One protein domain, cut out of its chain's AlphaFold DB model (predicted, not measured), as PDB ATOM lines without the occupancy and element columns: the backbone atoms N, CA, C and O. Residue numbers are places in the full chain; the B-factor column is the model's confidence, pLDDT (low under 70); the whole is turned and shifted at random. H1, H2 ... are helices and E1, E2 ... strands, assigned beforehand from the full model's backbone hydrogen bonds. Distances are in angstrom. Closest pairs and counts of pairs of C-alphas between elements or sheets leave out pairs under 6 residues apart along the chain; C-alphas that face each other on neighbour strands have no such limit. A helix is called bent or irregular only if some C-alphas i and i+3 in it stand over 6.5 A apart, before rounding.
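This is residues 4 to 190 of the 194 residues of the protein "HNHc domain-containing protein" of Coccidioides immitis RMSCC 3703 (UniProt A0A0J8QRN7). A two-stranded ribbon, E1 and E2, lies between H1 and H4 at one end; H6 lies in the middle, packed on a strand hairpin, E3 and E4, and a helical hairpin, H7 and H8, reaches to the other end, with H8 packed on the last part of H6. The short helices H2 and H3 and long loops fill in round this frame, and residues 59 to 64 and 145 to 151 stick out. The printed part has 187 residues, in the order H1 E1 H2 H3 E2 H4 E3 E4 H5 H6 H7 H8; both sheets are antiparallel, and the class is mixed, with under half of the residues in named elements. The whole is compact, with a radius of gyration of the C-alphas of 17.3 A and spans of 54 by 44 by 29 A.

Find C-alpha 32 at (96.283, 151.602, 94.233), where E1, residues 32 to 36, begins; its partner E2 is residues 73 to 77, 13.0 A long. Look next for H1, residues 4 to 11, H4, residues 78 to 85, and H5, residues 116 to 119. E3 is residues 89 to 92 and E4 residues 98 to 101. H6, residues 129 to 143, starts at C-alpha 129 (104.343, 131.955, 100.249) and runs 21.0 A. H2 is residues 40 to 48, H3 residues 51 to 54 and H7 residues 162 to 168. H8, residues 173 to 188, runs 22.5 A to C-alpha 188 at (89.472, 133.871, 77.879).

Between E1 and E2, look for N 33 and O 76, 2.8 A apart and within hydrogen-bond range. The closest C-alphas of H1 and E2 are Val 7 and Gly 73, 5.9 A; of E1 and H4, Phe 32 and Gly 78, 5.6 A. H1 touches H5, closest at C-alphas 11 and 118, 5.6 A. In the hairpin E3 and E4, N 100 and O 90 are 2.9 A apart. C-alphas 90 and 136, the closest of E3 and H6, are 5.3 A apart. H6 touches H8 with residues 138 to 142 alone, closest at C-alphas 142 and 183, 5.7 A, at a steep tilt of 68 degrees, only just short of about perpendicular. H7 and H8 form a helical hairpin, opposite ways at a shallow tilt of 9 degrees; C-alphas 166 and 174, their closest, are 4.8 A apart. H3 is close to but not clearly touching H2, with C-alphas 46 and 52 at 6.6 A. H2 is irregular, C-alphas 41 and 44 being 8.0 A apart, with 3 of 5 O i to N i+4 pairs within hydrogen-bond range; every such pair is within range in H1, H4, H6, H7 and H8, and H3 and H5 are too short for one.

The C-alphas farthest apart, Pro 25 and Pro 157, are 53.8 A apart. The printed part has no cut; the links H1 to E1, H3 to E2, E4 to H5 and H6 to H7 are long. Mean pLDDT of the printed part is 82.3, and residues 59 to 64 and 145 to 190 are under 70.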
ATOM      1  N   ARG A   4      90.697 144.714 102.053       95.31
ATOM      2  CA  ARG A   4      91.269 145.905 101.412       95.31
ATOM      3  C   ARG A   4      92.006 146.785 102.411       95.31
ATOM      4  O   ARG A   4      93.110 147.225 102.122       95.31
ATOM      5  N   ASP A   5      91.403 147.044 103.565       95.38
ATOM      6  CA  ASP A   5      91.981 147.933 104.573       95.38
ATOM      7  C   ASP A   5      93.191 147.288 105.254       95.38
ATOM      8  O   ASP A   5      94.162 147.981 105.549       95.38
ATOM      9  N   GLY A   6      93.170 145.965 105.431       96.00
ATOM     10  CA  GLY A   6      94.302 145.186 105.930       96.00
ATOM     11  C   GLY A   6      95.511 145.236 105.010       96.00
ATOM     12  O   GLY A   6      96.589 145.643 105.435       96.00
ATOM     13  N   VAL A   7      95.316 144.914 103.731       98.00
ATOM     14  CA  VAL A   7      96.376 144.972 102.713       98.00
ATOM     15  C   VAL A   7      96.944 146.389 102.594       98.00
ATOM     16  O   VAL A   7      98.155 146.587 102.571       98.00
ATOM     17  N   ARG A   8      96.072 147.402 102.595       97.62
ATOM     18  CA  ARG A   8      96.458 148.820 102.571       97.62
ATOM     19  C   ARG A   8      97.310 149.231 103.766       97.62
ATOM     20  O   ARG A   8      98.310 149.920 103.575       97.62
ATOM     21  N   ALA A   9      96.900 148.831 104.968       96.44
ATOM     22  CA  ALA A   9      97.609 149.141 106.204       96.44
ATOM     23  C   ALA A   9      98.969 148.437 106.276       96.44
ATOM     24  O   ALA A   9      99.934 149.052 106.722       96.44
ATOM     25  N   ARG A  10      99.046 147.184 105.808       97.31
ATOM     26  CA  ARG A  10     100.286 146.403 105.760       97.31
ATOM     27  C   ARG A  10     101.284 146.989 104.761       97.31
ATOM     28  O   ARG A  10     102.438 147.209 105.102       97.31
ATOM     29  N   ASP A  11     100.835 147.270 103.540       98.06
ATOM     30  CA  ASP A  11     101.756 147.509 102.428       98.06
ATOM     31  C   ASP A  11     102.111 148.990 102.241       98.06
ATOM     32  O   ASP A  11     103.278 149.327 102.046       98.06
ATOM     33  N   GLY A  12     101.122 149.896 102.253       96.56
ATOM     34  CA  GLY A  12     101.309 151.351 102.076       96.56
ATOM     35  C   GLY A  12     101.917 151.823 100.736       96.56
ATOM     36  O   GLY A  12     101.984 153.026 100.462       96.56
ATOM     37  N   LYS A  13     102.353 150.902  99.875       98.00
ATOM     38  CA  LYS A  13     102.982 151.138  98.569       98.00
ATOM     39  C   LYS A  13     102.653 150.008  97.604       98.00
ATOM     40  O   LYS A  13     102.235 148.936  98.020       98.00
ATOM     41  N   CYS A  14     102.896 150.232  96.318       98.62
ATOM     42  CA  CYS A  14     102.876 149.146  95.353       98.62
ATOM     43  C   CYS A  14     104.086 148.238  95.597       98.62
ATOM     44  O   CYS A  14     105.218 148.639  95.333       98.62
ATOM     45  N   VAL A  15     103.851 147.029  96.101       98.81
ATOM     46  CA  VAL A  15     104.913 146.150  96.628       98.81
ATOM     47  C   VAL A  15     105.815 145.532  95.559       98.81
ATOM     48  O   VAL A  15     106.886 145.027  95.876       98.81
ATOM     49  N   VAL A  16     105.427 145.606  94.286       98.69
ATOM     50  CA  VAL A  16     106.255 145.133  93.162       98.69
ATOM     51  C   VAL A  16     107.075 146.258  92.522       98.69
ATOM     52  O   VAL A  16     108.217 146.043  92.129       98.69
ATOM     53  N   SER A  17     106.538 147.483  92.460       98.06
ATOM     54  CA  SER A  17     107.241 148.635  91.864       98.06
ATOM     55  C   SER A  17     108.006 149.484  92.881       98.06
ATOM     56  O   SER A  17     108.877 150.262  92.494       98.06
ATOM     57  N   GLY A  18     107.667 149.370  94.169       97.69
ATOM     58  CA  GLY A  18     108.182 150.200  95.260       97.69
ATOM     59  C   GLY A  18     107.540 151.590  95.357       97.69
ATOM     60  O   GLY A  18     107.889 152.362  96.248       97.69
ATOM     61  N   ILE A  19     106.601 151.937  94.468       98.00
ATOM     62  CA  ILE A  19     105.987 153.272  94.436       98.00
ATOM     63  C   ILE A  19     105.092 153.464  95.662       98.00
ATOM     64  O   ILE A  19     104.056 152.814  95.803       98.00
ATOM     65  N   VAL A  20     105.488 154.388  96.537       97.94
ATOM     66  CA  VAL A  20     104.764 154.735  97.766       97.94
ATOM     67  C   VAL A  20     103.477 155.488  97.448       97.94
ATOM     68  O   VAL A  20     103.491 156.458  96.685       97.94
ATOM     69  N   ASN A  21     102.364 155.097  98.080       97.50
ATOM     70  CA  ASN A  21     101.145 155.895  98.022       97.50
ATOM     71  C   ASN A  21     101.249 157.082  98.989       97.50
ATOM     72  O   ASN A  21     100.785 157.032 100.128       97.50
ATOM     73  N   VAL A  22     101.811 158.194  98.515       96.38
ATOM     74  CA  VAL A  22     101.939 159.428  99.310       96.38
ATOM     75  C   VAL A  22     100.595 160.010  99.758       96.38
ATOM     76  O   VAL A  22     100.572 160.841 100.654       96.38
ATOM     77  N   ARG A  23      99.471 159.589  99.158       96.19
ATOM     78  CA  ARG A  23      98.123 160.065  99.503       96.19
ATOM     79  C   ARG A  23      97.413 159.188 100.544       96.19
ATOM     80  O   ARG A  23      96.322 159.548 100.989       96.19
ATOM     81  N   ALA A  24      98.031 158.084 100.977       95.25
ATOM     82  CA  ALA A  24      97.489 157.196 102.008       95.25
ATOM     83  C   ALA A  24      97.127 157.911 103.332       95.25
ATOM     84  O   ALA A  24      96.061 157.602 103.868       95.25
ATOM     85  N   PRO A  25      97.890 158.915 103.832       95.06
ATOM     86  CA  PRO A  25      97.516 159.656 105.046       95.06
ATOM     87  C   PRO A  25      96.173 160.400 104.957       95.06
ATOM     88  O   PRO A  25      95.542 160.652 105.977       95.06
ATOM     89  N   TRP A  26      95.709 160.717 103.743       96.19
ATOM     90  CA  TRP A  26      94.397 161.327 103.483       96.19
ATOM     91  C   TRP A  26      93.341 160.290 103.080       96.19
ATOM     92  O   TRP A  26      92.361 160.625 102.415       96.19
ATOM     93  N   ASN A  27      93.568 159.016 103.411       94.38
ATOM     94  CA  ASN A  27      92.728 157.879 103.029       94.38
ATOM     95  C   ASN A  27      92.419 157.818 101.517       94.38
ATOM     96  O   ASN A  27      91.364 157.349 101.087       94.38
ATOM     97  N   THR A  28      93.335 158.327 100.690       96.50
ATOM     98  CA  THR A  28      93.168 158.379  99.240       96.50
ATOM     99  C   THR A  28      93.997 157.276  98.596       96.50
ATOM    100  O   THR A  28      95.226 157.295  98.621       96.50
ATOM    101  N   TRP A  29      93.298 156.320  97.986       96.31
ATOM    102  CA  TRP A  29      93.876 155.107  97.392       96.31
ATOM    103  C   TRP A  29      93.712 155.047  95.871       96.31
ATOM    104  O   TRP A  29      93.888 153.996  95.273       96.31
ATOM    105  N   SER A  30      93.335 156.158  95.236       95.69
ATOM    106  CA  SER A  30      93.190 156.222  93.779       95.69
ATOM    107  C   SER A  30      94.493 155.792  93.091       95.69
ATOM    108  O   SER A  30      95.561 156.311  93.419       95.69
ATOM    109  N   GLY A  31      94.390 154.828  92.172       96.12
ATOM    110  CA  GLY A  31      95.526 154.219  91.477       96.12
ATOM    111  C   GLY A  31      96.216 153.072  92.224       96.12
ATOM    112  O   GLY A  31      97.144 152.497  91.666       96.12
ATOM    113  N   PHE A  32      95.776 152.728  93.442       98.31
ATOM    114  CA  PHE A  32      96.283 151.602  94.233       98.31
ATOM    115  C   PHE A  32      95.159 150.638  94.619       98.31
ATOM    116  O   PHE A  32      94.121 151.034  95.160       98.31
ATOM    117  N   GLU A  33      95.395 149.355  94.399       98.31
ATOM    118  CA  GLU A  33      94.387 148.306  94.494       98.31
ATOM    119  C   GLU A  33      94.914 147.146  95.333       98.31
ATOM    120  O   GLU A  33      96.087 146.789  95.254       98.31
ATOM    121  N   ALA A  34      94.053 146.607  96.198       98.00
ATOM    122  CA  ALA A  34      94.357 145.391  96.939       98.00
ATOM    123  C   ALA A  34      94.015 144.217  96.021       98.00
ATOM    124  O   ALA A  34      92.835 143.929  95.824       98.00
ATOM    125  N   ALA A  35      95.050 143.625  95.443       97.94
ATOM    126  CA  ALA A  35      94.984 142.506  94.522       97.94
ATOM    127  C   ALA A  35      94.960 141.193  95.289       97.94
ATOM    128  O   ALA A  35      95.742 141.025  96.231       97.94
ATOM    129  N   HIS A  36      94.093 140.265  94.893       97.00
ATOM    130  CA  HIS A  36      94.119 138.914  95.440       97.00
ATOM    131  C   HIS A  36      95.192 138.077  94.731       97.00
ATOM    132  O   HIS A  36      95.282 138.091  93.511       97.00
ATOM    133  N   VAL A  37      95.996 137.318  95.479       96.50
ATOM    134  CA  VAL A  37      96.989 136.386  94.910       96.50
ATOM    135  C   VAL A  37      96.294 135.166  94.307       96.50
ATOM    136  O   VAL A  37      96.630 134.722  93.216       96.50
ATOM    137  N   PHE A  38      95.311 134.615  95.012       90.50
ATOM    138  CA  PHE A  38      94.353 133.665  94.471       90.50
ATOM    139  C   PHE A  38      93.092 134.431  94.047       90.50
ATOM    140  O   PHE A  38      92.469 135.040  94.924       90.50
ATOM    141  N   PRO A  39      92.685 134.390  92.764       87.69
ATOM    142  CA  PRO A  39      91.617 135.235  92.236       87.69
ATOM    143  C   PRO A  39      90.293 135.093  92.990       87.69
ATOM    144  O   PRO A  39      89.807 133.979  93.205       87.69
ATOM    145  N   LEU A  40      89.672 136.228  93.325       85.12
ATOM    146  CA  LEU A  40      88.374 136.268  94.007       85.12
ATOM    147  C   LEU A  40      87.266 135.581  93.192       85.12
ATOM    148  O   LEU A  40      86.428 134.883  93.760       85.12
ATOM    149  N   ASP A  41      87.308 135.703  91.864       78.75
ATOM    150  CA  ASP A  41      86.344 135.078  90.944       78.75
ATOM    151  C   ASP A  41      86.363 133.538  90.999       78.75
ATOM    152  O   ASP A  41      85.454 132.874  90.500       78.75
ATOM    153  N   CYS A  42      87.382 132.953  91.637       79.31
ATOM    154  CA  CYS A  42      87.535 131.519  91.849       79.31
ATOM    155  C   CYS A  42      87.191 131.094  93.293       79.31
ATOM    156  O   CYS A  42      87.680 130.076  93.779       79.31
ATOM    157  N   GLU A  43      86.336 131.834  94.007       83.12
ATOM    158  CA  GLU A  43      85.944 131.508  95.390       83.12
ATOM    159  C   GLU A  43      85.286 130.124  95.544       83.12
ATOM    160  O   GLU A  43      85.536 129.417  96.521       83.12
ATOM    161  N   SER A  44      84.485 129.683  94.571       77.94
ATOM    162  CA  SER A  44      83.895 128.338  94.600       77.94
ATOM    163  C   SER A  44      84.972 127.249  94.644       77.94
ATOM    164  O   SER A  44      84.901 126.334  95.462       77.94
ATOM    165  N   VAL A  45      86.018 127.408  93.832       75.38
ATOM    166  CA  VAL A  45      87.202 126.545  93.794       75.38
ATOM    167  C   VAL A  45      87.972 126.618  95.110       75.38
ATOM    168  O   VAL A  45      88.395 125.590  95.641       75.38
ATOM    169  N   TRP A  46      88.159 127.828  95.644       82.62
ATOM    170  CA  TRP A  46      88.809 128.053  96.933       82.62
ATOM    171  C   TRP A  46      88.186 127.208  98.046       82.62
ATOM    172  O   TRP A  46      88.902 126.536  98.796       82.62
ATOM    173  N   ILE A  47      86.854 127.226  98.120       83.81
ATOM    174  CA  ILE A  47      86.072 126.473  99.102       83.81
ATOM    175  C   ILE A  47      86.150 124.974  98.811       83.81
ATOM    176  O   ILE A  47      86.473 124.192  99.703       83.81
ATOM    177  N   GLU A  48      85.886 124.575  97.568       79.69
ATOM    178  CA  GLU A  48      85.797 123.175  97.155       79.69
ATOM    179  C   GLU A  48      87.077 122.383  97.440       79.69
ATOM    180  O   GLU A  48      87.022 121.291  98.006       79.69
ATOM    181  N   PHE A  49      88.235 122.949  97.100       76.62
ATOM    182  CA  PHE A  49      89.530 122.293  97.297       76.62
ATOM    183  C   PHE A  49      90.187 122.642  98.636       76.62
ATOM    184  O   PHE A  49      91.335 122.258  98.891       76.62
ATOM    185  N   ASN A  50      89.458 123.345  99.511       84.44
ATOM    186  CA  ASN A  50      89.921 123.774 100.823       84.44
ATOM    187  C   ASN A  50      91.272 124.515 100.750       84.44
ATOM    188  O   ASN A  50      92.186 124.259 101.539       84.44
ATOM    189  N   TYR A  51      91.418 125.435  99.789       85.62
ATOM    190  CA  TYR A  51      92.605 126.293  99.684       85.62
ATOM    191  C   TYR A  51      92.721 127.261 100.870       85.62
ATOM    192  O   TYR A  51      93.825 127.677 101.219       85.62
ATOM    193  N   GLY A  52      91.616 127.477 101.589       88.12
ATOM    194  CA  GLY A  52      91.582 128.158 102.881       88.12
ATOM    195  C   GLY A  52      92.567 127.626 103.922       88.12
ATOM    196  O   GLY A  52      93.024 128.402 104.751       88.12
ATOM    197  N   ARG A  53      92.975 126.351 103.843       88.94
ATOM    198  CA  ARG A  53      93.993 125.758 104.734       88.94
ATOM    199  C   ARG A  53      95.388 126.390 104.624       88.94
ATOM    200  O   ARG A  53      96.263 126.059 105.414       88.94
ATOM    201  N   TRP A  54      95.640 127.192 103.588       89.75
ATOM    202  CA  TRP A  54      96.921 127.877 103.363       89.75
ATOM    203  C   TRP A  54      97.004 129.251 104.027       89.75
ATOM    204  O   TRP A  54      98.029 129.926 103.906       89.75
ATOM    205  N   ILE A  55      95.924 129.649 104.689       92.19
ATOM    206  CA  ILE A  55      95.792 130.885 105.437       92.19
ATOM    207  C   ILE A  55      95.819 130.567 106.931       92.19
ATOM    208  O   ILE A  55      95.284 129.543 107.347       92.19
ATOM    209  N   THR A  56      96.396 131.461 107.728       91.56
ATOM    210  CA  THR A  56      96.452 131.359 109.195       91.56
ATOM    211  C   THR A  56      95.867 132.580 109.910       91.56
ATOM    212  O   THR A  56      95.639 132.544 111.114       91.56
ATOM    213  N   ASP A  57      95.627 133.693 109.211       86.69
ATOM    214  CA  ASP A  57      95.169 134.950 109.831       86.69
ATOM    215  C   ASP A  57      93.640 135.066 109.984       86.69
ATOM    216  O   ASP A  57      93.132 136.081 110.466       86.69
ATOM    217  N   MET A  58      92.909 134.023 109.585       81.69
ATOM    218  CA  MET A  58      91.451 133.909 109.698       81.69
ATOM    219  C   MET A  58      91.003 132.650 110.460       81.69
ATOM    220  O   MET A  58      89.829 132.264 110.387       81.69
ATOM    221  N   ASP A  59      91.911 132.024 111.213       65.69
ATOM    222  CA  ASP A  59      91.609 130.862 112.049       65.69
ATOM    223  C   ASP A  59      90.493 131.196 113.057       65.69
ATOM    224  O   ASP A  59      90.599 132.121 113.864       65.69
ATOM    225  N   GLY A  60      89.385 130.447 112.993       59.75
ATOM    226  CA  GLY A  60      88.219 130.610 113.876       59.75
ATOM    227  C   GLY A  60      87.010 131.329 113.264       59.75
ATOM    228  O   GLY A  60      85.960 131.396 113.904       59.75
ATOM    229  N   THR A  61      87.099 131.814 112.023       62.44
ATOM    230  CA  THR A  61      85.961 132.447 111.331       62.44
ATOM    231  C   THR A  61      85.066 131.385 110.676       62.44
ATOM    232  O   THR A  61      85.232 131.030 109.513       62.44
ATOM    233  N   THR A  62      84.115 130.820 111.421       57.84
ATOM    234  CA  THR A  62      83.175 129.823 110.875       57.84
ATOM    235  C   THR A  62      82.156 130.473 109.937       57.84
ATOM    236  O   THR A  62      81.457 131.401 110.338       57.84
ATOM    237  N   GLY A  63      82.023 129.951 108.714       59.88
ATOM    238  CA  GLY A  63      80.975 130.353 107.765       59.88
ATOM    239  C   GLY A  63      81.293 131.579 106.900       59.88
ATOM    240  O   GLY A  63      80.431 132.004 106.135       59.88
ATOM    241  N   VAL A  64      82.509 132.127 106.984       67.06
ATOM    242  CA  VAL A  64      82.996 133.189 106.090       67.06
ATOM    243  C   VAL A  64      84.138 132.626 105.253       67.06
ATOM    244  O   VAL A  64      85.065 132.025 105.790       67.06
ATOM    245  N   SER A  65      84.062 132.808 103.935       77.56
ATOM    246  CA  SER A  65      85.132 132.404 103.027       77.56
ATOM    247  C   SER A  65      86.435 133.121 103.378       77.56
ATOM    248  O   SER A  65      86.496 134.353 103.446       77.56
ATOM    249  N   THR A  66      87.492 132.339 103.587       91.25
ATOM    250  CA  THR A  66      88.825 132.834 103.951       91.25
ATOM    251  C   THR A  66      89.590 133.428 102.767       91.25
ATOM    252  O   THR A  66      90.719 133.883 102.939       91.25
ATOM    253  N   ILE A  67      88.982 133.491 101.573       90.81
ATOM    254  CA  ILE A  67      89.598 134.089 100.378       90.81
ATOM    255  C   ILE A  67      89.937 135.573 100.572       90.81
ATOM    256  O   ILE A  67      90.872 136.086  99.965       90.81
ATOM    257  N   ASN A  68      89.216 136.254 101.468       93.38
ATOM    258  CA  ASN A  68      89.436 137.653 101.844       93.38
ATOM    259  C   ASN A  68      90.475 137.832 102.968       93.38
ATOM    260  O   ASN A  68      90.526 138.884 103.610       93.38
ATOM    261  N   SER A  69      91.300 136.815 103.214       94.94
ATOM    262  CA  SER A  69      92.491 136.913 104.053       94.94
ATOM    263  C   SER A  69      93.466 137.978 103.559       94.94
ATOM    264  O   SER A  69      93.687 138.121 102.355       94.94
ATOM    265  N   ILE A  70      94.118 138.684 104.487       96.62
ATOM    266  CA  ILE A  70      95.171 139.651 104.146       96.62
ATOM    267  C   ILE A  70      96.396 138.919 103.573       96.62
ATOM    268  O   ILE A  70      97.082 139.447 102.695       96.62
ATOM    269  N   GLN A  71      96.629 137.669 103.984       97.12
ATOM    270  CA  GLN A  71      97.695 136.826 103.438       97.12
ATOM    271  C   GLN A  71      97.448 136.427 101.970       97.12
ATOM    272  O   GLN A  71      98.393 136.041 101.281       97.12
ATOM    273  N   ASN A  72      96.210 136.549 101.476       97.38
ATOM    274  CA  ASN A  72      95.860 136.403 100.060       97.38
ATOM    275  C   ASN A  72      95.938 137.732  99.288       97.38
ATOM    276  O   ASN A  72      95.437 137.819  98.176       97.38
ATOM    277  N   GLY A  73      96.508 138.792  99.862       97.88
ATOM    278  CA  GLY A  73      96.476 140.127  99.271       97.88
ATOM    279  C   GLY A  73      97.846 140.747  99.037       97.88
ATOM    280  O   GLY A  73      98.772 140.518  99.815       97.88
ATOM    281  N   LEU A  74      97.950 141.598  98.015       98.69
ATOM    282  CA  LEU A  74      99.065 142.518  97.771       98.69
ATOM    283  C   LEU A  74      98.528 143.887  97.352       98.69
ATOM    284  O   LEU A  74      97.561 143.975  96.602       98.69
ATOM    285  N   LEU A  75      99.157 144.973  97.795       98.75
ATOM    286  CA  LEU A  75      98.839 146.305  97.294       98.75
ATOM    287  C   LEU A  75      99.629 146.573  96.010       98.75
ATOM    288  O   LEU A  75     100.860 146.646  96.021       98.75
ATOM    289  N   LEU A  76      98.923 146.765  94.900       98.75
ATOM    290  CA  LEU A  76      99.494 147.015  93.579       98.75
ATOM    291  C   LEU A  76      99.021 148.365  93.031       98.75
ATOM    292  O   LEU A  76      98.036 148.933  93.503       98.75
ATOM    293  N   ARG A  77      99.732 148.909  92.039       98.31
ATOM    294  CA  ARG A  77      99.142 149.946  91.183       98.31
ATOM    295  C   ARG A  77      98.091 149.298  90.284       98.31
ATOM    296  O   ARG A  77      98.267 148.141  89.927       98.31
ATOM    297  N   GLY A  78      97.050 150.030  89.893       97.25
ATOM    298  CA  GLY A  78      95.962 149.464  89.073       97.25
ATOM    299  C   GLY A  78      96.415 148.886  87.721       97.25
ATOM    300  O   GLY A  78      95.904 147.857  87.286       97.25
ATOM    301  N   ASP A  79      97.428 149.484  87.084       95.56
ATOM    302  CA  ASP A  79      98.038 148.942  85.860       95.56
ATOM    303  C   ASP A  79      98.757 147.609  86.116       95.56
ATOM    304  O   ASP A  79      98.536 146.633  85.409       95.56
ATOM    305  N   LEU A  80      99.541 147.532  87.190       98.12
ATOM    306  CA  LEU A  80     100.245 146.307  87.577       98.12
ATOM    307  C   LEU A  80      99.323 145.233  88.164       98.12
ATOM    308  O   LEU A  80      99.638 144.055  88.073       98.12
ATOM    309  N   HIS A  81      98.202 145.619  88.769       97.69
ATOM    310  CA  HIS A  81      97.164 144.684  89.197       97.69
ATOM    311  C   HIS A  81      96.549 143.983  87.987       97.69
ATOM    312  O   HIS A  81      96.452 142.763  87.981       97.69
ATOM    313  N   SER A  82      96.250 144.744  86.930       91.44
ATOM    314  CA  SER A  82      95.747 144.180  85.675       91.44
ATOM    315  C   SER A  82      96.734 143.167  85.083       91.44
ATOM    316  O   SER A  82      96.332 142.077  84.686       91.44
ATOM    317  N   ASP A  83      98.029 143.481  85.060       93.81
ATOM    318  CA  ASP A  83      99.052 142.562  84.544       93.81
ATOM    319  C   ASP A  83      99.251 141.325  85.435       93.81
ATOM    320  O   ASP A  83      99.525 140.237  84.926       93.81
ATOM    321  N   PHE A  84      99.087 141.478  86.750       95.00
ATOM    322  CA  PHE A  84      99.162 140.384  87.717       95.00
ATOM    323  C   PHE A  84      98.000 139.398  87.538       95.00
ATOM    324  O   PHE A  84      98.250 138.205  87.373       95.00
ATOM    325  N   ASP A  85      96.763 139.896  87.450       86.56
ATOM    326  CA  ASP A  85      95.558 139.080  87.233       86.56
ATOM    327  C   ASP A  85      95.583 138.344  85.886       86.56
ATOM    328  O   ASP A  85      95.095 137.220  85.764       86.56
ATOM    329  N   ASN A  86      96.190 138.959  84.864       85.62
ATOM    330  CA  ASN A  86      96.381 138.350  83.544       85.62
ATOM    331  C   ASN A  86      97.615 137.439  83.463       85.62
ATOM    332  O   ASN A  86      97.960 136.972  82.375       85.62
ATOM    333  N   TYR A  87      98.293 137.188  84.585       88.88
ATOM    334  CA  TYR A  87      99.493 136.360  84.652       88.88
ATOM    335  C   TYR A  87     100.643 136.820  83.740       88.88
ATOM    336  O   TYR A  87     101.479 136.009  83.336       88.88
ATOM    337  N   LEU A  88     100.725 138.112  83.412       91.94
ATOM    338  CA  LEU A  88     101.826 138.656  82.605       91.94
ATOM    339  C   LEU A  88     103.131 138.710  83.399       91.94
ATOM    340  O   LEU A  88     104.216 138.596  82.830       91.94
ATOM    341  N   PHE A  89     103.033 138.809  84.723       97.06
ATOM    342  CA  PHE A  89     104.142 138.568  85.633       97.06
ATOM    343  C   PHE A  89     103.676 137.808  86.873       97.06
ATOM    344  O   PHE A  89     102.487 137.718  87.178       97.06
ATOM    345  N   SER A  90     104.627 137.251  87.615       97.69
ATOM    346  CA  SER A  90     104.360 136.626  88.910       97.69
ATOM    347  C   SER A  90     105.577 136.717  89.831       97.69
ATOM    348  O   SER A  90     106.647 137.158  89.416       97.69
ATOM    349  N   ILE A  91     105.416 136.319  91.092       98.69
ATOM    350  CA  ILE A  91     106.468 136.341  92.109       98.69
ATOM    351  C   ILE A  91     106.822 134.908  92.492       98.69
ATOM    352  O   ILE A  91     105.948 134.149  92.904       98.69
ATOM    353  N   ASN A  92     108.103 134.553  92.413       97.81
ATOM    354  CA  ASN A  92     108.598 133.255  92.849       97.81
ATOM    355  C   ASN A  92     109.168 133.328  94.279       97.81
ATOM    356  O   ASN A  92     110.301 133.789  94.450       97.81
ATOM    357  N   PRO A  93     108.447 132.852  95.312       97.62
ATOM    358  CA  PRO A  93     108.964 132.852  96.681       97.62
ATOM    359  C   PRO A  93     110.173 131.914  96.853       97.62
ATOM    360  O   PRO A  93     110.993 132.143  97.737       97.62
ATOM    361  N   ASP A  94     110.333 130.909  95.984       97.44
ATOM    362  CA  ASP A  94     111.437 129.940  96.039       97.44
ATOM    363  C   ASP A  94     112.727 130.449  95.366       97.44
ATOM    364  O   ASP A  94     113.781 129.836  95.515       97.44
ATOM    365  N   ASP A  95     112.663 131.575  94.648       97.69
ATOM    366  CA  ASP A  95     113.810 132.247  94.016       97.69
ATOM    367  C   ASP A  95     113.991 133.648  94.613       97.69
ATOM    368  O   ASP A  95     113.942 134.668  93.929       97.69
ATOM    369  N   GLY A  96     114.078 133.712  95.944       97.69
ATOM    370  CA  GLY A  96     114.317 134.964  96.667       97.69
ATOM    371  C   GLY A  96     113.229 136.022  96.468       97.69
ATOM    372  O   GLY A  96     113.530 137.211  96.548       97.69
ATOM    373  N   TYR A  97     111.980 135.611  96.219       98.62
ATOM    374  CA  TYR A  97     110.856 136.495  95.883       98.62
ATOM    375  C   TYR A  97     111.068 137.310  94.602       98.62
ATOM    376  O   TYR A  97     110.604 138.451  94.498       98.62
ATOM    377  N   LYS A  98     111.787 136.741  93.632       98.69
ATOM    378  CA  LYS A  98     111.997 137.348  92.321       98.69
ATOM    379  C   LYS A  98     110.668 137.540  91.591       98.69
ATOM    380  O   LYS A  98     109.846 136.627  91.515       98.69
ATOM    381  N   ILE A  99     110.485 138.731  91.039       98.75
ATOM    382  CA  ILE A  99     109.428 139.064  90.091       98.75
ATOM    383  C   ILE A  99     109.897 138.601  88.711       98.75
ATOM    384  O   ILE A  99     110.984 138.977  88.270       98.75
ATOM    385  N   THR A 100     109.083 137.781  88.052       97.69
ATOM    386  CA  THR A 100     109.342 137.262  86.706       97.69
ATOM    387  C   THR A 100     108.258 137.752  85.765       97.69
ATOM    388  O   THR A 100     107.083 137.462  85.992       97.69
ATOM    389  N   TYR A 101     108.656 138.453  84.710       95.88
ATOM    390  CA  TYR A 101     107.770 138.869  83.627       95.88
ATOM    391  C   TYR A 101     107.805 137.835  82.498       95.88
ATOM    392  O   TYR A 101     108.870 137.443  82.027       95.88
ATOM    393  N   PHE A 102     106.641 137.387  82.036       89.44
ATOM    394  CA  PHE A 102     106.512 136.340  81.020       89.44
ATOM    395  C   PHE A 102     106.376 136.927  79.605       89.44
ATOM    396  O   PHE A 102     105.561 136.489  78.798       89.44
ATOM    397  N   GLY A 103     107.176 137.948  79.298       88.44
ATOM    398  CA  GLY A 103     107.120 138.680  78.035       88.44
ATOM    399  C   GLY A 103     107.892 139.999  78.103       88.44
ATOM    400  O   GLY A 103     108.718 140.177  79.000       88.44
ATOM    401  N   PRO A 104     107.644 140.934  77.166       91.25
ATOM    402  CA  PRO A 104     108.162 142.291  77.271       91.25
ATOM    403  C   PRO A 104     107.711 142.935  78.583       91.25
ATOM    404  O   PRO A 104     106.523 142.943  78.887       91.25
ATOM    405  N   ASP A 105     108.661 143.495  79.322       93.94
ATOM    406  CA  ASP A 105     108.428 144.162  80.600       93.94
ATOM    407  C   ASP A 105     108.473 145.690  80.411       93.94
ATOM    408  O   ASP A 105     109.559 146.281  80.370       93.94
ATOM    409  N   PRO A 106     107.317 146.363  80.264       92.06
ATOM    410  CA  PRO A 106     107.272 147.807  80.041       92.06
ATOM    411  C   PRO A 106     107.592 148.627  81.302       92.06
ATOM    412  O   PRO A 106     107.796 149.838  81.207       92.06
ATOM    413  N   PHE A 107     107.641 147.995  82.479       94.62
ATOM    414  CA  PHE A 107     107.803 148.664  83.771       94.62
ATOM    415  C   PHE A 107     109.186 148.437  84.402       94.62
ATOM    416  O   PHE A 107     109.521 149.071  85.412       94.62
ATOM    417  N   GLY A 108     110.007 147.567  83.808       96.62
ATOM    418  CA  GLY A 108     111.329 147.206  84.310       96.62
ATOM    419  C   GLY A 108     111.263 146.490  85.661       96.62
ATOM    420  O   GLY A 108     112.098 146.779  86.525       96.62
ATOM    421  N   LEU A 109     110.231 145.670  85.883       97.00
ATOM    422  CA  LEU A 109     110.005 144.853  87.076       97.00
ATOM    423  C   LEU A 109     110.724 143.501  87.051       97.00
ATOM    424  O   LEU A 109     110.990 142.963  88.127       97.00
ATOM    425  N   ASP A 110     111.029 142.950  85.879       97.62
ATOM    426  CA  ASP A 110     111.647 141.634  85.757       97.62
ATOM    427  C   ASP A 110     112.983 141.587  86.505       97.62
ATOM    428  O   ASP A 110     113.817 142.494  86.432       97.62
ATOM    429  N   GLY A 111     113.170 140.535  87.297       97.88
ATOM    430  CA  GLY A 111     114.350 140.361  88.135       97.88
ATOM    431  C   GLY A 111     114.395 141.217  89.401       97.88
ATOM    432  O   GLY A 111     115.299 141.015  90.215       97.88
ATOM    433  N   ARG A 112     113.436 142.125  89.631       98.38
ATOM    434  CA  ARG A 112     113.296 142.786  90.937       98.38
ATOM    435  C   ARG A 112     112.797 141.802  91.989       98.38
ATOM    436  O   ARG A 112     112.312 140.718  91.687       98.38
ATOM    437  N   THR A 113     112.887 142.207  93.247       98.56
ATOM    438  CA  THR A 113     112.420 141.421  94.388       98.56
ATOM    439  C   THR A 113     111.159 142.044  94.973       98.56
ATOM    440  O   THR A 113     111.112 143.262  95.153       98.56
ATOM    441  N   LEU A 114     110.168 141.216  95.320       98.69
ATOM    442  CA  LEU A 114     108.977 141.654  96.052       98.69
ATOM    443  C   LEU A 114     109.378 142.379  97.344       98.69
ATOM    444  O   LEU A 114     110.214 141.889  98.121       98.69
ATOM    445  N   ASP A 115     108.766 143.535  97.586       98.62
ATOM    446  CA  ASP A 115     109.098 144.376  98.727       98.62
ATOM    447  C   ASP A 115     108.928 143.615 100.056       98.62
ATOM    448  O   ASP A 115     107.922 142.932 100.255       98.62
ATOM    449  N   PRO A 116     109.898 143.693 100.986       98.12
ATOM    450  CA  PRO A 116     109.836 142.950 102.241       98.12
ATOM    451  C   PRO A 116     108.655 143.340 103.139       98.12
ATOM    452  O   PRO A 116     108.288 142.541 103.998       98.12
ATOM    453  N   VAL A 117     108.047 144.522 102.951       98.06
ATOM    454  CA  VAL A 117     106.957 145.008 103.815       98.06
ATOM    455  C   VAL A 117     105.780 144.031 103.883       98.06
ATOM    456  O   VAL A 117     105.255 143.785 104.963       98.06
ATOM    457  N   CYS A 118     105.411 143.409 102.758       98.12
ATOM    458  CA  CYS A 118     104.262 142.510 102.695       98.12
ATOM    459  C   CYS A 118     104.589 141.082 103.135       98.12
ATOM    460  O   CYS A 118     103.687 140.263 103.242       98.12
ATOM    461  N   ARG A 119     105.866 140.763 103.364       97.38
ATOM    462  CA  ARG A 119     106.372 139.411 103.660       97.38
ATOM    463  C   ARG A 119     107.225 139.380 104.927       97.38
ATOM    464  O   ARG A 119     108.155 138.586 105.042       97.38
ATOM    465  N   ASN A 120     106.942 140.280 105.864       96.94
ATOM    466  CA  ASN A 120     107.599 140.304 107.161       96.94
ATOM    467  C   ASN A 120     107.194 139.056 107.975       96.94
ATOM    468  O   ASN A 120     106.026 138.952 108.336       96.94
ATOM    469  N   PRO A 121     108.115 138.144 108.342       94.25
ATOM    470  CA  PRO A 121     107.761 136.931 109.085       94.25
ATOM    471  C   PRO A 121     107.219 137.188 110.499       94.25
ATOM    472  O   PRO A 121     106.660 136.284 111.110       94.25
ATOM    473  N   GLN A 122     107.424 138.389 111.050       95.50
ATOM    474  CA  GLN A 122     106.862 138.785 112.343       95.50
ATOM    475  C   GLN A 122     105.434 139.339 112.231       95.50
ATOM    476  O   GLN A 122     104.783 139.533 113.256       95.50
ATOM    477  N   ASP A 123     104.952 139.609 111.016       95.25
ATOM    478  CA  ASP A 123     103.582 140.042 110.772       95.25
ATOM    479  C   ASP A 123     102.700 138.812 110.492       95.25
ATOM    480  O   ASP A 123     102.920 138.130 109.488       95.25
ATOM    481  N   PRO A 124     101.689 138.505 111.330       94.31
ATOM    482  CA  PRO A 124     100.780 137.387 111.073       94.31
ATOM    483  C   PRO A 124      99.983 137.548 109.769       94.31
ATOM    484  O   PRO A 124      99.460 136.564 109.251       94.31
ATOM    485  N   HIS A 125      99.903 138.760 109.220       96.06
ATOM    486  CA  HIS A 125      99.226 139.073 107.967       96.06
ATOM    487  C   HIS A 125     100.168 139.107 106.760       96.06
ATOM    488  O   HIS A 125      99.774 139.599 105.700       96.06
ATOM    489  N   CYS A 126     101.407 138.621 106.887       97.12
ATOM    490  CA  CYS A 126     102.321 138.515 105.757       97.12
ATOM    491  C   CYS A 126     101.714 137.686 104.611       97.12
ATOM    492  O   CYS A 126     100.940 136.754 104.830       97.12
ATOM    493  N   VAL A 127     102.018 138.050 103.364       98.12
ATOM    494  CA  VAL A 127     101.531 137.329 102.185       98.12
ATOM    495  C   VAL A 127     101.949 135.859 102.256       98.12
ATOM    496  O   VAL A 127     103.082 135.538 102.612       98.12
ATOM    497  N   SER A 128     101.032 134.958 101.911       97.25
ATOM    498  CA  SER A 128     101.288 133.522 101.963       97.25
ATOM    499  C   SER A 128     102.230 133.093 100.838       97.25
ATOM    500  O   SER A 128     101.869 133.131  99.659       97.25
ATOM    501  N   ASP A 129     103.410 132.582 101.198       97.12
ATOM    502  CA  ASP A 129     104.343 131.955 100.249       97.12
ATOM    503  C   ASP A 129     103.680 130.819  99.460       97.12
ATOM    504  O   ASP A 129     104.001 130.577  98.297       97.12
ATOM    505  N   THR A 130     102.744 130.096 100.080       95.31
ATOM    506  CA  THR A 130     102.022 129.005  99.414       95.31
ATOM    507  C   THR A 130     101.143 129.530  98.286       95.31
ATOM    508  O   THR A 130     101.133 128.941  97.204       95.31
ATOM    509  N   LEU A 131     100.474 130.665  98.502       95.38
ATOM    510  CA  LEU A 131      99.674 131.322  97.473       95.38
ATOM    511  C   LEU A 131     100.536 131.940  96.378       95.38
ATOM    512  O   LEU A 131     100.234 131.743  95.204       95.38
ATOM    513  N   LEU A 132     101.641 132.604  96.734       97.62
ATOM    514  CA  LEU A 132     102.586 133.131  95.743       97.62
ATOM    515  C   LEU A 132     103.115 132.016  94.836       97.62
ATOM    516  O   LEU A 132     103.115 132.145  93.615       97.62
ATOM    517  N   ARG A 133     103.492 130.873  95.418       95.75
ATOM    518  CA  ARG A 133     103.951 129.700  94.666       95.75
ATOM    519  C   ARG A 133     102.862 129.126  93.763       95.75
ATOM    520  O   ARG A 133     103.160 128.710  92.645       95.75
ATOM    521  N   TRP A 134     101.617 129.086  94.233       91.38
ATOM    522  CA  TRP A 134     100.484 128.664  93.410       91.38
ATOM    523  C   TRP A 134     100.281 129.616  92.220       91.38
ATOM    524  O   TRP A 134     100.260 129.149  91.083       91.38
ATOM    525  N   HIS A 135     100.249 130.930  92.460       93.38
ATOM    526  CA  HIS A 135     100.101 131.953  91.420       93.38
ATOM    527  C   HIS A 135     101.250 131.896  90.404       93.38
ATOM    528  O   HIS A 135     101.034 131.970  89.198       93.38
ATOM    529  N   PHE A 136     102.485 131.689  90.865       94.00
ATOM    530  CA  PHE A 136     103.647 131.490  89.995       94.00
ATOM    531  C   PHE A 136     103.498 130.286  89.070       94.00
ATOM    532  O   PHE A 136     103.768 130.399  87.877       94.00
ATOM    533  N   ARG A 137     103.012 129.150  89.582       88.38
ATOM    534  CA  ARG A 137     102.737 127.971  88.746       88.38
ATOM    535  C   ARG A 137     101.666 128.254  87.698       88.38
ATOM    536  O   ARG A 137     101.867 127.875  86.549       88.38
ATOM    537  N   GLN A 138     100.590 128.953  88.066       81.31
ATOM    538  CA  GLN A 138      99.554 129.347  87.103       81.31
ATOM    539  C   GLN A 138     100.131 130.248  86.012       81.31
ATOM    540  O   GLN A 138      99.922 129.993  84.830       81.31
ATOM    541  N   ALA A 139     100.952 131.230  86.388       86.62
ATOM    542  CA  ALA A 139     101.569 132.125  85.423       86.62
ATOM    543  C   ALA A 139     102.537 131.409  84.471       86.62
ATOM    544  O   ALA A 139     102.517 131.662  83.268       86.62
ATOM    545  N   VAL A 140     103.323 130.450  84.968       85.94
ATOM    546  CA  VAL A 140     104.146 129.587  84.108       85.94
ATOM    547  C   VAL A 140     103.261 128.798  83.136       85.94
ATOM    548  O   VAL A 140     103.506 128.828  81.934       85.94
ATOM    549  N   LEU A 141     102.207 128.130  83.614       79.81
ATOM    550  CA  LEU A 141     101.307 127.343  82.759       79.81
ATOM    551  C   LEU A 141     100.602 128.201  81.697       79.81
ATOM    552  O   LEU A 141     100.487 127.778  80.545       79.81
ATOM    553  N   ALA A 142     100.172 129.411  82.062       74.00
ATOM    554  CA  ALA A 142      99.526 130.354  81.156       74.00
ATOM    555  C   ALA A 142     100.454 130.791  80.007       74.00
ATOM    556  O   ALA A 142      99.989 130.947  78.874       74.00
ATOM    557  N   ASN A 143     101.759 130.922  80.279       80.31
ATOM    558  CA  ASN A 143     102.744 131.483  79.349       80.31
ATOM    559  C   ASN A 143     103.648 130.449  78.650       80.31
ATOM    560  O   ASN A 143     104.332 130.785  77.688       80.31
ATOM    561  N   MET A 144     103.637 129.176  79.053       72.81
ATOM    562  CA  MET A 144     104.438 128.112  78.419       72.81
ATOM    563  C   MET A 144     103.923 127.659  77.032       72.81
ATOM    564  O   MET A 144     104.522 126.785  76.402       72.81
ATOM    565  N   ARG A 145     102.852 128.257  76.490       56.97
ATOM    566  CA  ARG A 145     102.334 127.946  75.142       56.97
ATOM    567  C   ARG A 145     103.112 128.682  74.041       56.97
ATOM    568  O   ARG A 145     102.602 129.607  73.422       56.97
ATOM    569  N   GLY A 146     104.343 128.233  73.786       50.66
ATOM    570  CA  GLY A 146     105.185 128.694  72.670       50.66
ATOM    571  C   GLY A 146     105.864 127.588  71.847       50.66
ATOM    572  O   GLY A 146     106.384 127.874  70.772       50.66
ATOM    573  N   ALA A 147     105.851 126.324  72.295       33.75
ATOM    574  CA  ALA A 147     106.504 125.222  71.582       33.75
ATOM    575  C   ALA A 147     105.816 123.862  71.837       33.75
ATOM    576  O   ALA A 147     106.200 123.142  72.746       33.75
ATOM    577  N   GLY A 148     104.816 123.519  71.013       38.19
ATOM    578  CA  GLY A 148     104.401 122.133  70.730       38.19
ATOM    579  C   GLY A 148     103.787 121.279  71.859       38.19
ATOM    580  O   GLY A 148     104.513 120.566  72.537       38.19
ATOM    581  N   GLU A 149     102.442 121.243  71.876       34.84
ATOM    582  CA  GLU A 149     101.516 120.161  72.320       34.84
ATOM    583  C   GLU A 149     101.389 119.782  73.825       34.84
ATOM    584  O   GLU A 149     102.381 119.816  74.551       34.84
ATOM    585  N   PRO A 150     100.203 119.325  74.317       37.78
ATOM    586  CA  PRO A 150      98.896 119.196  73.659       37.78
ATOM    587  C   PRO A 150      97.822 120.178  74.162       37.78
ATOM    588  O   PRO A 150      97.796 120.629  75.309       37.78
ATOM    589  N   ILE A 151      96.879 120.469  73.269       38.09
ATOM    590  CA  ILE A 151      95.627 121.175  73.540       38.09
ATOM    591  C   ILE A 151      94.616 120.146  74.075       38.09
ATOM    592  O   ILE A 151      94.025 119.406  73.299       38.09
ATOM    593  N   PHE A 152      94.372 120.113  75.388       41.88
ATOM    594  CA  PHE A 152      93.263 119.334  75.970       41.88
ATOM    595  C   PHE A 152      91.882 119.998  75.775       41.88
ATOM    596  O   PHE A 152      90.909 119.538  76.368       41.88
ATOM    597  N   GLU A 153      91.758 121.057  74.952       41.78
ATOM    598  CA  GLU A 153      90.503 121.823  74.749       41.78
ATOM    599  C   GLU A 153      89.326 121.000  74.175       41.78
ATOM    600  O   GLU A 153      88.293 121.575  73.853       41.78
ATOM    601  N   HIS A 154      89.434 119.674  74.037       40.12
ATOM    602  CA  HIS A 154      88.403 118.843  73.406       40.12
ATOM    603  C   HIS A 154      87.944 117.620  74.224       40.12
ATOM    604  O   HIS A 154      87.170 116.827  73.695       40.12
ATOM    605  N   ASP A 155      88.342 117.472  75.493       46.28
ATOM    606  CA  ASP A 155      87.975 116.271  76.272       46.28
ATOM    607  C   ASP A 155      86.720 116.414  77.138       46.28
ATOM    608  O   ASP A 155      86.168 115.397  77.545       46.28
ATOM    609  N   PHE A 156      86.244 117.632  77.407       48.19
ATOM    610  CA  PHE A 156      84.993 117.814  78.142       48.19
ATOM    611  C   PHE A 156      83.837 117.851  77.140       48.19
ATOM    612  O   PHE A 156      83.772 118.783  76.327       48.19
ATOM    613  N   PRO A 157      82.904 116.880  77.163       49.84
ATOM    614  CA  PRO A 157      81.725 116.955  76.321       49.84
ATOM    615  C   PRO A 157      80.987 118.281  76.587       49.84
ATOM    616  O   PRO A 157      80.932 118.737  77.738       49.84
ATOM    617  N   PRO A 158      80.405 118.930  75.565       50.22
ATOM    618  CA  PRO A 158      79.637 120.150  75.771       50.22
ATOM    619  C   PRO A 158      78.527 119.932  76.808       50.22
ATOM    620  O   PRO A 158      77.670 119.068  76.633       50.22
ATOM    621  N   GLY A 159      78.537 120.727  77.880       53.25
ATOM    622  CA  GLY A 159      77.539 120.662  78.956       53.25
ATOM    623  C   GLY A 159      77.908 119.788  80.159       53.25
ATOM    624  O   GLY A 159      77.087 119.660  81.066       53.25
ATOM    625  N   THR A 160      79.114 119.218  80.200       56.00
ATOM    626  CA  THR A 160      79.569 118.419  81.349       56.00
ATOM    627  C   THR A 160      80.139 119.301  82.457       56.00
ATOM    628  O   THR A 160      80.794 120.314  82.196       56.00
ATOM    629  N   ASP A 161      79.858 118.933  83.709       61.62
ATOM    630  CA  ASP A 161      80.426 119.594  84.882       61.62
ATOM    631  C   ASP A 161      81.908 119.226  84.994       61.62
ATOM    632  O   ASP A 161      82.296 118.181  85.515       61.62
ATOM    633  N   MET A 162      82.737 120.113  84.460       57.38
ATOM    634  CA  MET A 162      84.186 119.978  84.421       57.38
ATOM    635  C   MET A 162      84.813 119.762  85.806       57.38
ATOM    636  O   MET A 162      85.779 119.012  85.922       57.38
ATOM    637  N   LEU A 163      84.264 120.372  86.867       57.91
ATOM    638  CA  LEU A 163      84.750 120.154  88.236       57.91
ATOM    639  C   LEU A 163      84.448 118.723  88.693       57.91
ATOM    640  O   LEU A 163      85.294 118.079  89.314       57.91
ATOM    641  N   ALA A 164      83.273 118.196  88.341       62.41
ATOM    642  CA  ALA A 164      82.904 116.817  88.644       62.41
ATOM    643  C   ALA A 164      83.781 115.791  87.904       62.41
ATOM    644  O   ALA A 164      84.171 114.785  88.499       62.41
ATOM    645  N   GLU A 165      84.137 116.047  86.644       60.09
ATOM    646  CA  GLU A 165      85.055 115.185  85.888       60.09
ATOM    647  C   GLU A 165      86.483 115.232  86.446       60.09
ATOM    648  O   GLU A 165      87.083 114.182  86.669       60.09
ATOM    649  N   LEU A 166      86.998 116.416  86.790       60.50
ATOM    650  CA  LEU A 166      88.328 116.560  87.395       60.50
ATOM    651  C   LEU A 166      88.433 115.879  88.769       60.50
ATOM    652  O   LEU A 166      89.481 115.327  89.094       60.50
ATOM    653  N   ARG A 167      87.346 115.837  89.557       59.94
ATOM    654  CA  ARG A 167      87.277 115.056  90.813       59.94
ATOM    655  C   ARG A 167      87.404 113.546  90.604       59.94
ATOM    656  O   ARG A 167      87.791 112.843  91.535       59.94
ATOM    657  N   SER A 168      87.011 113.042  89.436       62.38
ATOM    658  CA  SER A 168      87.088 111.614  89.112       62.38
ATOM    659  C   SER A 168      88.490 111.180  88.682       62.38
ATOM    660  O   SER A 168      88.787 109.983  88.654       62.38
ATOM    661  N   GLU A 169      89.367 112.143  88.390       60.12
ATOM    662  CA  GLU A 169      90.731 111.868  87.979       60.12
ATOM    663  C   GLU A 169      91.665 111.654  89.183       60.12
ATOM    664  O   GLU A 169      91.629 112.406  90.160       60.12
ATOM    665  N   PRO A 170      92.554 110.647  89.126       53.66
ATOM    666  CA  PRO A 170      93.532 110.421  90.177       53.66
ATOM    667  C   PRO A 170      94.563 111.560  90.252       53.66
ATOM    668  O   PRO A 170      95.107 112.017  89.243       53.66
ATOM    669  N   GLU A 171      94.880 111.995  91.471       51.69
ATOM    670  CA  GLU A 171      95.991 112.917  91.741       51.69
ATOM    671  C   GLU A 171      97.327 112.335  91.228       51.69
ATOM    672  O   GLU A 171      97.568 111.133  91.384       51.69
ATOM    673  N   PRO A 172      98.226 113.154  90.645       48.56
ATOM    674  CA  PRO A 172      98.184 114.619  90.540       48.56
ATOM    675  C   PRO A 172      97.519 115.154  89.255       48.56
ATOM    676  O   PRO A 172      97.565 116.357  88.994       48.56
ATOM    677  N   TYR A 173      96.947 114.276  88.429       50.03
ATOM    678  CA  TYR A 173      96.548 114.589  87.055       50.03
ATOM    679  C   TYR A 173      95.326 115.517  86.996       50.03
ATOM    680  O   TYR A 173      95.391 116.559  86.338       50.03
ATOM    681  N   GLY A 174      94.294 115.234  87.799       57.09
ATOM    682  CA  GLY A 174      93.117 116.102  87.927       57.09
ATOM    683  C   GLY A 174      93.473 117.505  88.412       57.09
ATOM    684  O   GLY A 174      93.003 118.500  87.870       57.09
ATOM    685  N   LYS A 175      94.406 117.618  89.363       60.31
ATOM    686  CA  LYS A 175      94.885 118.913  89.856       60.31
ATOM    687  C   LYS A 175      95.656 119.707  88.801       60.31
ATOM    688  O   LYS A 175      95.449 120.909  88.675       60.31
ATOM    689  N   GLN A 176      96.529 119.059  88.032       58.75
ATOM    690  CA  GLN A 176      97.301 119.727  86.977       58.75
ATOM    691  C   GLN A 176      96.420 120.172  85.802       58.75
ATOM    692  O   GLN A 176      96.578 121.293  85.315       58.75
ATOM    693  N   ARG A 177      95.469 119.330  85.370       60.50
ATOM    694  CA  ARG A 177      94.476 119.703  84.350       60.50
ATOM    695  C   ARG A 177      93.577 120.830  84.840       60.50
ATOM    696  O   ARG A 177      93.324 121.763  84.087       60.50
ATOM    697  N   PHE A 178      93.167 120.785  86.107       65.12
ATOM    698  CA  PHE A 178      92.382 121.839  86.736       65.12
ATOM    699  C   PHE A 178      93.120 123.183  86.750       65.12
ATOM    700  O   PHE A 178      92.568 124.180  86.299       65.12
ATOM    701  N   GLU A 179      94.372 123.215  87.216       64.94
ATOM    702  CA  GLU A 179      95.216 124.420  87.224       64.94
ATOM    703  C   GLU A 179      95.377 124.995  85.799       64.94
ATOM    704  O   GLU A 179      95.186 126.191  85.554       64.94
ATOM    705  N   MET A 180      95.610 124.131  84.808       60.91
ATOM    706  CA  MET A 180      95.702 124.543  83.404       60.91
ATOM    707  C   MET A 180      94.385 125.117  82.854       60.91
ATOM    708  O   MET A 180      94.395 126.091  82.098       60.91
ATOM    709  N   GLU A 181      93.252 124.532  83.224       63.22
ATOM    710  CA  GLU A 181      91.925 124.934  82.761       63.22
ATOM    711  C   GLU A 181      91.429 126.211  83.457       63.22
ATOM    712  O   GLU A 181      90.868 127.096  82.810       63.22
ATOM    713  N   MET A 182      91.741 126.385  84.747       62.50
ATOM    714  CA  MET A 182      91.587 127.659  85.456       62.50
ATOM    715  C   MET A 182      92.377 128.771  84.760       62.50
ATOM    716  O   MET A 182      91.827 129.834  84.470       62.50
ATOM    717  N   SER A 183      93.640 128.498  84.414       56.66
ATOM    718  CA  SER A 183      94.490 129.431  83.667       56.66
ATOM    719  C   SER A 183      93.895 129.774  82.287       56.66
ATOM    720  O   SER A 183      93.931 130.929  81.858       56.66
ATOM    721  N   SER A 184      93.297 128.796  81.593       57.59
ATOM    722  CA  SER A 184      92.621 128.993  80.297       57.59
ATOM    723  C   SER A 184      91.397 129.914  80.409       57.59
ATOM    724  O   SER A 184      91.223 130.832  79.603       57.59
ATOM    725  N   ARG A 185      90.565 129.711  81.436       58.78
ATOM    726  CA  ARG A 185      89.353 130.508  81.688       58.78
ATOM    727  C   ARG A 185      89.670 131.951  82.066       58.78
ATOM    728  O   ARG A 185      89.009 132.855  81.558       58.78
ATOM    729  N   LEU A 186      90.698 132.164  82.886       53.22
ATOM    730  CA  LEU A 186      91.156 133.502  83.269       53.22
ATOM    731  C   LEU A 186      91.657 134.297  82.052       53.22
ATOM    732  O   LEU A 186      91.309 135.462  81.895       53.22
ATOM    733  N   ARG A 187      92.347 133.643  81.107       52.62
ATOM    734  CA  ARG A 187      92.762 134.269  79.839       52.62
ATOM    735  C   ARG A 187      91.588 134.600  78.910       52.62
ATOM    736  O   ARG A 187      91.586 135.640  78.258       52.62
ATOM    737  N   ASN A 188      90.594 133.717  78.814       47.31
ATOM    738  CA  ASN A 188      89.472 133.871  77.879       47.31
ATOM    739  C   ASN A 188      88.363 134.818  78.388       47.31
ATOM    740  O   ASN A 188      87.466 135.162  77.617       47.31
ATOM    741  N   GLY A 189      88.423 135.243  79.656       40.34
ATOM    742  CA  GLY A 189      87.564 136.280  80.240       40.34
ATOM    743  C   GLY A 189      88.011 137.720  79.949       40.34
ATOM    744  O   GLY A 189      87.246 138.651  80.200       40.34
ATOM    745  N   ALA A 190      89.210 137.923  79.391       36.16
ATOM    746  CA  ALA A 190      89.680 139.244  78.988       36.16
ATOM    747  C   ALA A 190      88.878 139.760  77.773       36.16
ATOM    748  O   ALA A 190      88.683 139.019  76.799       36.16
TER     749      ALA A 190